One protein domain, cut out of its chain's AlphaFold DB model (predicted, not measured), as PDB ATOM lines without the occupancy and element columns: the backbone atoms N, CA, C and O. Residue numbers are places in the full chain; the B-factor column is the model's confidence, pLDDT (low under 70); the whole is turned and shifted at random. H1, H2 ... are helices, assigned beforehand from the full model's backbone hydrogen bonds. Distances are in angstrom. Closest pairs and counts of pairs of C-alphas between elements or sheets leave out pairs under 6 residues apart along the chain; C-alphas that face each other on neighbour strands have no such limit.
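This is residues 66 to 153 of the 481 residues of the protein "Ankyrin-2" of Fusarium oxysporum f. sp. cubense (strain race 4) (UniProt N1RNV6). Five helices stand in a loosely joined ring, with H1 on one side, a hairpin of H4 and H5 on the other, and H2 and the short H3 between those two sides at different places. A long loop, residues 80 to 97, joins H1 to H2. The printed part has 88 residues, with five named helices in the order H1, H2, H3, H4, H5 and no named strand; the class is all helix, and 45 residues are in the helices. The whole is compact, with a radius of gyration of the C-alphas of 12.7 A, and its spans are 37 by 29 by 19 A.

Start at H1, residues 67 to 79. With residues 67 to 71 alone it only just touches H2, residues 98 to 105, with 3 pairs of C-alphas within 8 A; the closest C-alphas are those of Asp 67 and Met 102, 6.8 A apart. Their lines stand at a steep tilt of 66 degrees, opposite ways. With residues 77 to 78 alone H1 touches H3, residues 114 to 117, where the closest C-alphas, of Ala 77 and Arg 114, are 5.2 A apart. H3 is close to but not clearly touching H4, residues 126 to 134; look at the C-alphas of Trp 116 and Leu 128, the closest, 6.5 A apart. H4 and H5, residues 143 to 153, form a helical hairpin, two helices in succession that touch and run opposite ways, here at a shallow tilt of 26 degrees. They only just touch, with 3 pairs of C-alphas within 8 A, the closest being Val 127 and Ala 150 at 7.1 A. H2 and H5 also only just touch, with 3 such pairs, Met 104 and Val 143 being closest at 6.9 A, and stand about perpendicular at 82 degrees. With 1 of 3 tilted touching pairs shallow, the helix packing is only just mostly crossed. H1 is apart from H4 and H5. In H1, H2, H4 and H5 every O i to N i+4 pair is within hydrogen-bond range; H3 is too short for such a pair.

Find C-alpha 67 at (53.661, 9.961, 3.762); from there H1 runs 18.1 A to C-alpha 79. H2 spans 10.3 A, H3 5.5 A and H4 11.8 A. H5 runs 15.4 A from C-alpha 143 at (41.012, 0.751, 9.265) to C-alpha 153 at (32.795, 3.855, 21.919).

The two C-alphas farthest apart, of Ser 84 and Asn 138, are 38.5 A apart. The printed part has no cut. The link from H1 to H2 is long; the other three are short. Mean pLDDT of the printed part is 77.5, and residues 81 to 97 and 118 to 124 are under 70.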
ATOM      1  N   THR A  66      50.350  12.049   0.875       89.25
ATOM      2  CA  THR A  66      51.747  11.611   0.928       89.25
ATOM      3  C   THR A  66      52.121  11.182   2.340       89.25
ATOM      4  O   THR A  66      51.501  11.589   3.326       89.25
ATOM      5  N   ASP A  67      53.190  10.394   2.451       86.31
ATOM      6  CA  ASP A  67      53.661   9.961   3.762       86.31
ATOM      7  C   ASP A  67      54.134  11.154   4.619       86.31
ATOM      8  O   ASP A  67      54.030  11.141   5.845       86.31
ATOM      9  N   GLN A  68      54.592  12.225   3.962       85.75
ATOM     10  CA  GLN A  68      54.964  13.485   4.598       85.75
ATOM     11  C   GLN A  68      53.745  14.237   5.151       85.75
ATOM     12  O   GLN A  68      53.813  14.740   6.271       85.75
ATOM     13  N   ASP A  69      52.635  14.290   4.409       88.94
ATOM     14  CA  ASP A  69      51.415  14.986   4.847       88.94
ATOM     15  C   ASP A  69      50.783  14.302   6.059       88.94
ATOM     16  O   ASP A  69      50.413  14.954   7.035       88.94
ATOM     17  N   LEU A  70      50.690  12.972   6.020       87.19
ATOM     18  CA  LEU A  70      50.201  12.190   7.153       87.19
ATOM     19  C   LEU A  70      51.125  12.323   8.370       87.19
ATOM     20  O   LEU A  70      50.639  12.463   9.488       87.19
ATOM     21  N   SER A  71      52.446  12.335   8.163       82.38
ATOM     22  CA  SER A  71      53.408  12.593   9.240       82.38
ATOM     23  C   SER A  71      53.168  13.964   9.879       82.38
ATOM     24  O   SER A  71      53.060  14.082  11.097       82.38
ATOM     25  N   LEU A  72      52.961  15.013   9.080       83.56
ATOM     26  CA  LEU A  72      52.630  16.334   9.615       83.56
ATOM     27  C   LEU A  72      51.298  16.333  10.386       83.56
ATOM     28  O   LEU A  72      51.205  16.929  11.458       83.56
ATOM     29  N   TYR A  73      50.280  15.641   9.870       84.00
ATOM     30  CA  TYR A  73      48.981  15.487  10.528       84.00
ATOM     31  C   TYR A  73      49.098  14.797  11.897       84.00
ATOM     32  O   TYR A  73      48.569  15.293  12.894       84.00
ATOM     33  N   HIS A  74      49.837  13.691  11.966       79.31
ATOM     34  CA  HIS A  74      50.087  12.958  13.205       79.31
ATOM     35  C   HIS A  74      50.961  13.755  14.185       79.31
ATOM     36  O   HIS A  74      50.657  13.784  15.374       79.31
ATOM     37  N   ALA A  75      52.015  14.424  13.703       76.81
ATOM     38  CA  ALA A  75      52.866  15.283  14.528       76.81
ATOM     39  C   ALA A  75      52.055  16.412  15.173       76.81
ATOM     40  O   ALA A  75      52.124  16.598  16.381       76.81
ATOM     41  N   LYS A  76      51.182  17.077  14.408       78.56
ATOM     42  CA  LYS A  76      50.296  18.119  14.937       78.56
ATOM     43  C   LYS A  76      49.370  17.600  16.043       78.56
ATOM     44  O   LYS A  76      49.168  18.285  17.039       78.56
ATOM     45  N   ALA A  77      48.812  16.397  15.895       75.88
ATOM     46  CA  ALA A  77      47.968  15.800  16.933       75.88
ATOM     47  C   ALA A  77      48.739  15.504  18.235       75.88
ATOM     48  O   ALA A  77      48.163  15.611  19.318       75.88
ATOM     49  N   ILE A  78      50.027  15.160  18.125       73.00
ATOM     50  CA  ILE A  78      50.935  14.962  19.264       73.00
ATOM     51  C   ILE A  78      51.302  16.309  19.899       73.00
ATOM     52  O   ILE A  78      51.213  16.447  21.115       73.00
ATOM     53  N   ASP A  79      51.661  17.310  19.092       71.44
ATOM     54  CA  ASP A  79      52.056  18.645  19.563       71.44
ATOM     55  C   ASP A  79      50.911  19.373  20.282       71.44
ATOM     56  O   ASP A  79      51.134  20.131  21.223       71.44
ATOM     57  N   GLU A  80      49.665  19.137  19.862       72.06
ATOM     58  CA  GLU A  80      48.471  19.689  20.511       72.06
ATOM     59  C   GLU A  80      48.053  18.921  21.788       72.06
ATOM     60  O   GLU A  80      47.024  19.256  22.390       72.06
ATOM     61  N   ALA A  81      48.801  17.897  22.223       67.38
ATOM     62  CA  ALA A  81      48.515  17.177  23.463       67.38
ATOM     63  C   ALA A  81      48.680  18.089  24.709       67.38
ATOM     64  O   ALA A  81      49.503  19.005  24.717       67.38
ATOM     65  N   PRO A  82      47.902  17.873  25.791       63.94
ATOM     66  CA  PRO A  82      47.960  18.684  27.012       63.94
ATOM     67  C   PRO A  82      49.381  18.909  27.582       63.94
ATOM     68  O   PRO A  82      50.180  17.992  27.699       63.94
ATOM     69  N   VAL A  83      49.688  20.125  28.043       53.28
ATOM     70  CA  VAL A  83      51.051  20.552  28.456       53.28
ATOM     71  C   VAL A  83      51.562  19.891  29.757       53.28
ATOM     72  O   VAL A  83      52.753  19.911  30.039       53.28
ATOM     73  N   SER A  84      50.679  19.292  30.569       51.56
ATOM     74  CA  SER A  84      51.042  18.668  31.864       51.56
ATOM     75  C   SER A  84      51.534  17.219  31.768       51.56
ATOM     76  O   SER A  84      51.807  16.589  32.788       51.56
ATOM     77  N   THR A  85      51.632  16.686  30.555       52.50
ATOM     78  CA  THR A  85      52.124  15.333  30.305       52.50
ATOM     79  C   THR A  85      53.637  15.319  30.130       52.50
ATOM     80  O   THR A  85      54.199  16.267  29.592       52.50
ATOM     81  N   GLU A  86      54.301  14.236  30.551       50.25
ATOM     82  CA  GLU A  86      55.648  13.899  30.072       50.25
ATOM     83  C   GLU A  86      55.565  13.693  28.552       50.25
ATOM     84  O   GLU A  86      55.352  12.588  28.050       50.25
ATOM     85  N   VAL A  87      55.625  14.795  27.807       51.44
ATOM     86  CA  VAL A  87      55.785  14.785  26.360       51.44
ATOM     87  C   VAL A  87      57.239  14.416  26.128       51.44
ATOM     88  O   VAL A  87      58.125  15.101  26.622       51.44
ATOM     89  N   LEU A  88      57.436  13.283  25.451       50.69
ATOM     90  CA  LEU A  88      58.700  12.729  24.959       50.69
ATOM     91  C   LEU A  88      59.857  13.752  24.942       50.69
ATOM     92  O   LEU A  88      60.071  14.425  23.939       50.69
ATOM     93  N   ASP A  89      60.622  13.834  26.035       48.19
ATOM     94  CA  ASP A  89      61.787  14.736  26.137       48.19
ATOM     95  C   ASP A  89      63.024  14.161  25.427       48.19
ATOM     96  O   ASP A  89      64.098  14.750  25.427       48.19
ATOM     97  N   ASP A  90      62.904  12.991  24.791       42.16
ATOM     98  CA  ASP A  90      64.029  12.430  24.063       42.16
ATOM     99  C   ASP A  90      63.595  11.575  22.870       42.16
ATOM    100  O   ASP A  90      63.209  10.409  22.985       42.16
ATOM    101  N   SER A  91      63.771  12.167  21.688       40.59
ATOM    102  CA  SER A  91      63.817  11.553  20.359       40.59
ATOM    103  C   SER A  91      62.515  10.963  19.797       40.59
ATOM    104  O   SER A  91      61.884  10.077  20.365       40.59
ATOM    105  N   HIS A  92      62.231  11.328  18.545       47.25
ATOM    106  CA  HIS A  92      61.346  10.643  17.590       47.25
ATOM    107  C   HIS A  92      61.678   9.137  17.367       47.25
ATOM    108  O   HIS A  92      61.300   8.559  16.352       47.25
ATOM    109  N   ALA A  93      62.435   8.482  18.253       46.88
ATOM    110  CA  ALA A  93      63.171   7.257  17.965       46.88
ATOM    111  C   ALA A  93      62.884   6.070  18.899       46.88
ATOM    112  O   ALA A  93      63.545   5.042  18.750       46.88
ATOM    113  N   ARG A  94      61.924   6.124  19.836       44.16
ATOM    114  CA  ARG A  94      61.598   4.936  20.656       44.16
ATOM    115  C   ARG A  94      60.101   4.625  20.712       44.16
ATOM    116  O   ARG A  94      59.403   4.989  21.643       44.16
ATOM    117  N   LEU A  95      59.689   3.835  19.715       49.50
ATOM    118  CA  LEU A  95      58.682   2.766  19.814       49.50
ATOM    119  C   LEU A  95      57.223   3.177  20.073       49.50
ATOM    120  O   LEU A  95      56.500   2.510  20.802       49.50
ATOM    121  N   PHE A  96      56.749   4.178  19.338       53.56
ATOM    122  CA  PHE A  96      55.402   4.113  18.767       53.56
ATOM    123  C   PHE A  96      55.559   3.664  17.310       53.56
ATOM    124  O   PHE A  96      56.508   4.122  16.666       53.56
ATOM    125  N   PRO A  97      54.740   2.765  16.739       60.75
ATOM    126  CA  PRO A  97      55.025   2.249  15.410       60.75
ATOM    127  C   PRO A  97      54.476   3.246  14.384       60.75
ATOM    128  O   PRO A  97      53.494   2.992  13.701       60.75
ATOM    129  N   TYR A  98      55.108   4.415  14.302       70.12
ATOM    130  CA  TYR A  98      54.706   5.506  13.421       70.12
ATOM    131  C   TYR A  98      54.667   5.036  11.968       70.12
ATOM    132  O   TYR A  98      53.686   5.261  11.279       70.12
ATOM    133  N   GLN A  99      55.658   4.242  11.546       77.44
ATOM    134  CA  GLN A  99      55.629   3.580  10.241       77.44
ATOM    135  C   GLN A  99      54.424   2.638  10.091       77.44
ATOM    136  O   GLN A  99      53.782   2.639   9.057       77.44
ATOM    137  N   LYS A 100      54.055   1.881  11.132       83.44
ATOM    138  CA  LYS A 100      52.877   1.001  11.085       83.44
ATOM    139  C   LYS A 100      51.579   1.803  10.999       83.44
ATOM    140  O   LYS A 100      50.674   1.384  10.298       83.44
ATOM    141  N   LEU A 101      51.486   2.944  11.687       82.75
ATOM    142  CA  LEU A 101      50.361   3.877  11.568       82.75
ATOM    143  C   LEU A 101      50.258   4.454  10.160       82.75
ATOM    144  O   LEU A 101      49.170   4.492   9.602       82.75
ATOM    145  N   MET A 102      51.394   4.839   9.586       85.44
ATOM    146  CA  MET A 102      51.518   5.318   8.215       85.44
ATOM    147  C   MET A 102      51.085   4.260   7.192       85.44
ATOM    148  O   MET A 102      50.264   4.542   6.318       85.44
ATOM    149  N   ASP A 103      51.580   3.032   7.346       87.88
ATOM    150  CA  ASP A 103      51.230   1.895   6.493       87.88
ATOM    151  C   ASP A 103      49.740   1.544   6.629       87.88
ATOM    152  O   ASP A 103      49.066   1.278   5.638       87.88
ATOM    153  N   MET A 104      49.212   1.582   7.855       90.19
ATOM    154  CA  MET A 104      47.810   1.310   8.166       90.19
ATOM    155  C   MET A 104      46.871   2.398   7.631       90.19
ATOM    156  O   MET A 104      45.781   2.090   7.156       90.19
ATOM    157  N   ALA A 105      47.283   3.665   7.696       88.88
ATOM    158  CA  ALA A 105      46.539   4.796   7.160       88.88
ATOM    159  C   ALA A 105      46.445   4.752   5.628       88.88
ATOM    160  O   ALA A 105      45.456   5.223   5.069       88.88
ATOM    161  N   ASP A 106      47.469   4.219   4.949       89.06
ATOM    162  CA  ASP A 106      47.537   4.078   3.487       89.06
ATOM    163  C   ASP A 106      47.186   5.385   2.739       89.06
ATOM    164  O   ASP A 106      46.541   5.400   1.694       89.06
ATOM    165  N   GLY A 107      47.618   6.533   3.270       88.81
ATOM    166  CA  GLY A 107      47.316   7.853   2.698       88.81
ATOM    167  C   GLY A 107      45.945   8.436   3.071       88.81
ATOM    168  O   GLY A 107      45.500   9.375   2.410       88.81
ATOM    169  N   ARG A 108      45.274   7.911   4.105       88.81
ATOM    170  CA  ARG A 108      44.049   8.475   4.699       88.81
ATOM    171  C   ARG A 108      44.361   9.191   6.013       88.81
ATOM    172  O   ARG A 108      45.098   8.675   6.846       88.81
ATOM    173  N   PHE A 109      43.741  10.344   6.246       90.50
ATOM    174  CA  PHE A 109      43.824  11.043   7.531       90.50
ATOM    175  C   PHE A 109      42.917  10.358   8.567       90.50
ATOM    176  O   PHE A 109      41.767  10.759   8.755       90.50
ATOM    177  N   LEU A 110      43.416   9.282   9.188       91.56
ATOM    178  CA  LEU A 110      42.683   8.518  10.206       91.56
ATOM    179  C   LEU A 110      42.217   9.433  11.349       91.56
ATOM    180  O   LEU A 110      42.994  10.288  11.770       91.56
ATOM    181  N   PRO A 111      41.000   9.254  11.892       91.88
ATOM    182  CA  PRO A 111      40.517  10.086  12.980       91.88
ATOM    183  C   PRO A 111      41.278   9.729  14.257       91.88
ATOM    184  O   PRO A 111      40.993   8.736  14.921       91.88
ATOM    185  N   ILE A 112      42.280  10.536  14.577       86.94
ATOM    186  CA  ILE A 112      43.064  10.430  15.804       86.94
ATOM    187  C   ILE A 112      42.822  11.659  16.670       86.94
ATOM    188  O   ILE A 112      42.676  12.774  16.164       86.94
ATOM    189  N   ILE A 113      42.793  11.458  17.984       86.81
ATOM    190  CA  ILE A 113      42.556  12.525  18.955       86.81
ATOM    191  C   ILE A 113      43.784  12.762  19.825       86.81
ATOM    192  O   ILE A 113      44.588  11.863  20.063       86.81
ATOM    193  N   ARG A 114      43.920  13.990  20.320       81.06
ATOM    194  CA  ARG A 114      45.099  14.447  21.074       81.06
ATOM    195  C   ARG A 114      45.272  13.690  22.391       81.06
ATOM    196  O   ARG A 114      46.392  13.381  22.788       81.06
ATOM    197  N   SER A 115      44.170  13.338  23.053       80.31
ATOM    198  CA  SER A 115      44.180  12.573  24.307       80.31
ATOM    199  C   SER A 115      44.762  11.165  24.160       80.31
ATOM    200  O   SER A 115      45.370  10.667  25.109       80.31
ATOM    201  N   TRP A 116      44.700  10.550  22.975       82.62
ATOM    202  CA  TRP A 116      45.368   9.267  22.720       82.62
ATOM    203  C   TRP A 116      46.897   9.356  22.766       82.62
ATOM    204  O   TRP A 116      47.564   8.340  22.953       82.62
ATOM    205  N   PHE A 117      47.445  10.566  22.647       75.81
ATOM    206  CA  PHE A 117      48.878  10.839  22.705       75.81
ATOM    207  C   PHE A 117      49.334  11.375  24.074       75.81
ATOM    208  O   PHE A 117      50.493  11.754  24.242       75.81
ATOM    209  N   THR A 118      48.459  11.374  25.085       69.06
ATOM    210  CA  THR A 118      48.849  11.706  26.465       69.06
ATOM    211  C   THR A 118      49.615  10.551  27.117       69.06
ATOM    212  O   THR A 118      49.284   9.387  26.913       69.06
ATOM    213  N   ASN A 119      50.648  10.861  27.913       61.28
ATOM    214  CA  ASN A 119      51.440   9.890  28.687       61.28
ATOM    215  C   ASN A 119      52.098   8.755  27.869       61.28
ATOM    216  O   ASN A 119      52.386   7.698  28.428       61.28
ATOM    217  N   ILE A 120      52.395   8.950  26.575       57.81
ATOM    218  CA  ILE A 120      52.987   7.906  25.704       57.81
ATOM    219  C   ILE A 120      54.241   7.262  26.314       57.81
ATOM    220  O   ILE A 120      54.448   6.060  26.163       57.81
ATOM    221  N   ALA A 121      55.074   8.047  27.004       55.88
ATOM    222  CA  ALA A 121      56.334   7.573  27.570       55.88
ATOM    223  C   ALA A 121      56.163   6.670  28.811       55.88
ATOM    224  O   ALA A 121      57.050   5.865  29.094       55.88
ATOM    225  N   SER A 122      55.049   6.784  29.543       58.34
ATOM    226  CA  SER A 122      54.861   6.144  30.854       58.34
ATOM    227  C   SER A 122      53.650   5.206  30.921       58.34
ATOM    228  O   SER A 122      53.756   4.128  31.511       58.34
ATOM    229  N   GLN A 123      52.520   5.567  30.304       63.97
ATOM    230  CA  GLN A 123      51.294   4.767  30.196       63.97
ATOM    231  C   GLN A 123      50.570   5.083  28.874       63.97
ATOM    232  O   GLN A 123      49.691   5.946  28.844       63.97
ATOM    233  N   PRO A 124      50.933   4.411  27.768       65.62
ATOM    234  CA  PRO A 124      50.317   4.660  26.470       65.62
ATOM    235  C   PRO A 124      48.826   4.300  26.466       65.62
ATOM    236  O   PRO A 124      48.401   3.328  27.097       65.62
ATOM    237  N   ASN A 125      48.032   5.071  25.717       76.62
ATOM    238  CA  ASN A 125      46.601   4.828  25.572       76.62
ATOM    239  C   ASN A 125      46.344   3.425  24.986       76.62
ATOM    240  O   ASN A 125      46.801   3.087  23.890       76.62
ATOM    241  N   THR A 126      45.591   2.604  25.720       82.81
ATOM    242  CA  THR A 126      45.355   1.197  25.369       82.81
ATOM    243  C   THR A 126      44.474   1.024  24.137       82.81
ATOM    244  O   THR A 126      44.616   0.024  23.439       82.81
ATOM    245  N   VAL A 127      43.584   1.979  23.846       87.75
ATOM    246  CA  VAL A 127      42.700   1.936  22.672       87.75
ATOM    247  C   VAL A 127      43.537   2.047  21.406       87.75
ATOM    248  O   VAL A 127      43.527   1.129  20.583       87.75
ATOM    249  N   LEU A 128      44.341   3.107  21.290       85.38
ATOM    250  CA  LEU A 128      45.191   3.318  20.120       85.38
ATOM    251  C   LEU A 128      46.217   2.190  19.949       85.38
ATOM    252  O   LEU A 128      46.398   1.694  18.837       85.38
ATOM    253  N   LEU A 129      46.839   1.728  21.040       83.00
ATOM    254  CA  LEU A 129      47.733   0.570  20.985       83.00
ATOM    255  C   LEU A 129      47.024  -0.683  20.468       83.00
ATOM    256  O   LEU A 129      47.546  -1.335  19.570       83.00
ATOM    257  N   SER A 130      45.831  -0.996  20.978       87.31
ATOM    258  CA  SER A 130      45.094  -2.196  20.567       87.31
ATOM    259  C   SER A 130      44.725  -2.183  19.080       87.31
ATOM    260  O   SER A 130      44.919  -3.188  18.392       87.31
ATOM    261  N   LEU A 131      44.282  -1.034  18.553       89.88
ATOM    262  CA  LEU A 131      44.001  -0.848  17.127       89.88
ATOM    263  C   LEU A 131      45.254  -1.121  16.299       89.88
ATOM    264  O   LEU A 131      45.249  -1.940  15.381       89.88
ATOM    265  N   VAL A 132      46.356  -0.479  16.669       86.88
ATOM    266  CA  VAL A 132      47.616  -0.589  15.943       86.88
ATOM    267  C   VAL A 132      48.199  -1.999  16.027       86.88
ATOM    268  O   VAL A 132      48.721  -2.501  15.034       86.88
ATOM    269  N   GLU A 133      48.127  -2.669  17.175       85.88
ATOM    270  CA  GLU A 133      48.620  -4.038  17.359       85.88
ATOM    271  C   GLU A 133      47.788  -5.065  16.589       85.88
ATOM    272  O   GLU A 133      48.372  -5.965  15.982       85.88
ATOM    273  N   SER A 134      46.464  -4.889  16.539       88.12
ATOM    274  CA  SER A 134      45.547  -5.766  15.800       88.12
ATOM    275  C   SER A 134      45.726  -5.715  14.277       88.12
ATOM    276  O   SER A 134      45.406  -6.683  13.583       88.12
ATOM    277  N   TRP A 135      46.279  -4.621  13.747       92.25
ATOM    278  CA  TRP A 135      46.481  -4.465  12.312       92.25
ATOM    279  C   TRP A 135      47.728  -5.197  11.803       92.25
ATOM    280  O   TRP A 135      48.796  -5.216  12.431       92.25
ATOM    281  N   SER A 136      47.609  -5.743  10.594       89.62
ATOM    282  CA  SER A 136      48.727  -6.229   9.788       89.62
ATOM    283  C   SER A 136      48.451  -5.969   8.297       89.62
ATOM    284  O   SER A 136      47.282  -5.835   7.926       89.62
ATOM    285  N   PRO A 137      49.473  -5.961   7.419       86.12
ATOM    286  CA  PRO A 137      49.290  -5.706   5.984       86.12
ATOM    287  C   PRO A 137      48.308  -6.654   5.273       86.12
ATOM    288  O   PRO A 137      47.734  -6.294   4.254       86.12
ATOM    289  N   ASN A 138      48.105  -7.858   5.817       84.00
ATOM    290  CA  ASN A 138      47.182  -8.865   5.283       84.00
ATOM    291  C   ASN A 138      45.856  -8.930   6.061       84.00
ATOM    292  O   ASN A 138      45.068  -9.853   5.855       84.00
ATOM    293  N   SER A 139      45.631  -8.017   7.010       82.81
ATOM    294  CA  SER A 139      44.389  -7.980   7.779       82.81
ATOM    295  C   SER A 139      43.223  -7.528   6.902       82.81
ATOM    296  O   SER A 139      43.369  -6.650   6.057       82.81
ATOM    297  N   SER A 140      42.042  -8.097   7.137       85.81
ATOM    298  CA  SER A 140      40.782  -7.635   6.542       85.81
ATOM    299  C   SER A 140      40.157  -6.480   7.335       85.81
ATOM    300  O   SER A 140      38.945  -6.288   7.282       85.81
ATOM    301  N   MET A 141      40.951  -5.788   8.157       88.62
ATOM    302  CA  MET A 141      40.461  -4.723   9.020       88.62
ATOM    303  C   MET A 141      40.106  -3.507   8.168       88.62
ATOM    304  O   MET A 141      40.955  -2.984   7.449       88.62
ATOM    305  N   ASP A 142      38.870  -3.033   8.291       90.56
ATOM    306  CA  ASP A 142      38.497  -1.719   7.781       90.56
ATOM    307  C   ASP A 142      39.057  -0.651   8.729       90.56
ATOM    308  O   ASP A 142      38.490  -0.362   9.782       90.56
ATOM    309  N   VAL A 143      40.238  -0.132   8.388       92.75
ATOM    310  CA  VAL A 143      41.012   0.751   9.265       92.75
ATOM    311  C   VAL A 143      40.243   2.030   9.632       92.75
ATOM    312  O   VAL A 143      40.115   2.283  10.832       92.75
ATOM    313  N   PRO A 144      39.728   2.852   8.685       92.31
ATOM    314  CA  PRO A 144      38.936   4.029   9.044       92.31
ATOM    315  C   PRO A 144      37.779   3.702   9.974       92.31
ATOM    316  O   PRO A 144      37.613   4.368  10.996       92.31
ATOM    317  N   ARG A 145      37.022   2.649   9.649       94.31
ATOM    318  CA  ARG A 145      35.859   2.246  10.433       94.31
ATOM    319  C   ARG A 145      36.255   1.843  11.849       94.31
ATOM    320  O   ARG A 145      35.636   2.325  12.789       94.31
ATOM    321  N   ALA A 146      37.317   1.056  12.017       95.81
ATOM    322  CA  ALA A 146      37.808   0.641  13.332       95.81
ATOM    323  C   ALA A 146      38.232   1.834  14.209       95.81
ATOM    324  O   ALA A 146      37.951   1.860  15.407       95.81
ATOM    325  N   PHE A 147      38.877   2.846  13.619       95.31
ATOM    326  CA  PHE A 147      39.241   4.073  14.334       95.31
ATOM    327  C   PHE A 147      38.009   4.901  14.722       95.31
ATOM    328  O   PHE A 147      37.910   5.344  15.867       95.31
ATOM    329  N   CYS A 148      37.048   5.077  13.810       97.12
ATOM    330  CA  CYS A 148      35.792   5.761  14.122       97.12
ATOM    331  C   CYS A 148      34.988   5.026  15.206       97.12
ATOM    332  O   CYS A 148      34.510   5.663  16.143       97.12
ATOM    333  N   GLU A 149      34.882   3.696  15.117       96.94
ATOM    334  CA  GLU A 149      34.224   2.833  16.106       96.94
ATOM    335  C   GLU A 149      34.855   2.994  17.490       96.94
ATOM    336  O   GLU A 149      34.149   3.162  18.486       96.94
ATOM    337  N   ALA A 150      36.187   2.993  17.569       95.75
ATOM    338  CA  ALA A 150      36.901   3.194  18.823       95.75
ATOM    339  C   ALA A 150      36.596   4.561  19.456       95.75
ATOM    340  O   ALA A 150      36.303   4.625  20.650       95.75
ATOM    341  N   LEU A 151      36.596   5.637  18.663       95.31
ATOM    342  CA  LEU A 151      36.247   6.977  19.146       95.31
ATOM    343  C   LEU A 151      34.786   7.074  19.585       95.31
ATOM    344  O   LEU A 151      34.499   7.628  20.645       95.31
ATOM    345  N   ALA A 152      33.859   6.519  18.803       95.94
ATOM    346  CA  ALA A 152      32.442   6.508  19.151       95.94
ATOM    347  C   ALA A 152      32.200   5.762  20.471       95.94
ATOM    348  O   ALA A 152      31.485   6.270  21.336       95.94
ATOM    349  N   ASN A 153      32.852   4.613  20.669       95.19
ATOM    350  CA  ASN A 153      32.795   3.855  21.919       95.19
ATOM    351  C   ASN A 153      33.377   4.643  23.104       95.19
ATOM    352  O   ASN A 153      32.804   4.639  24.196       95.19
TER     353      ASN A 153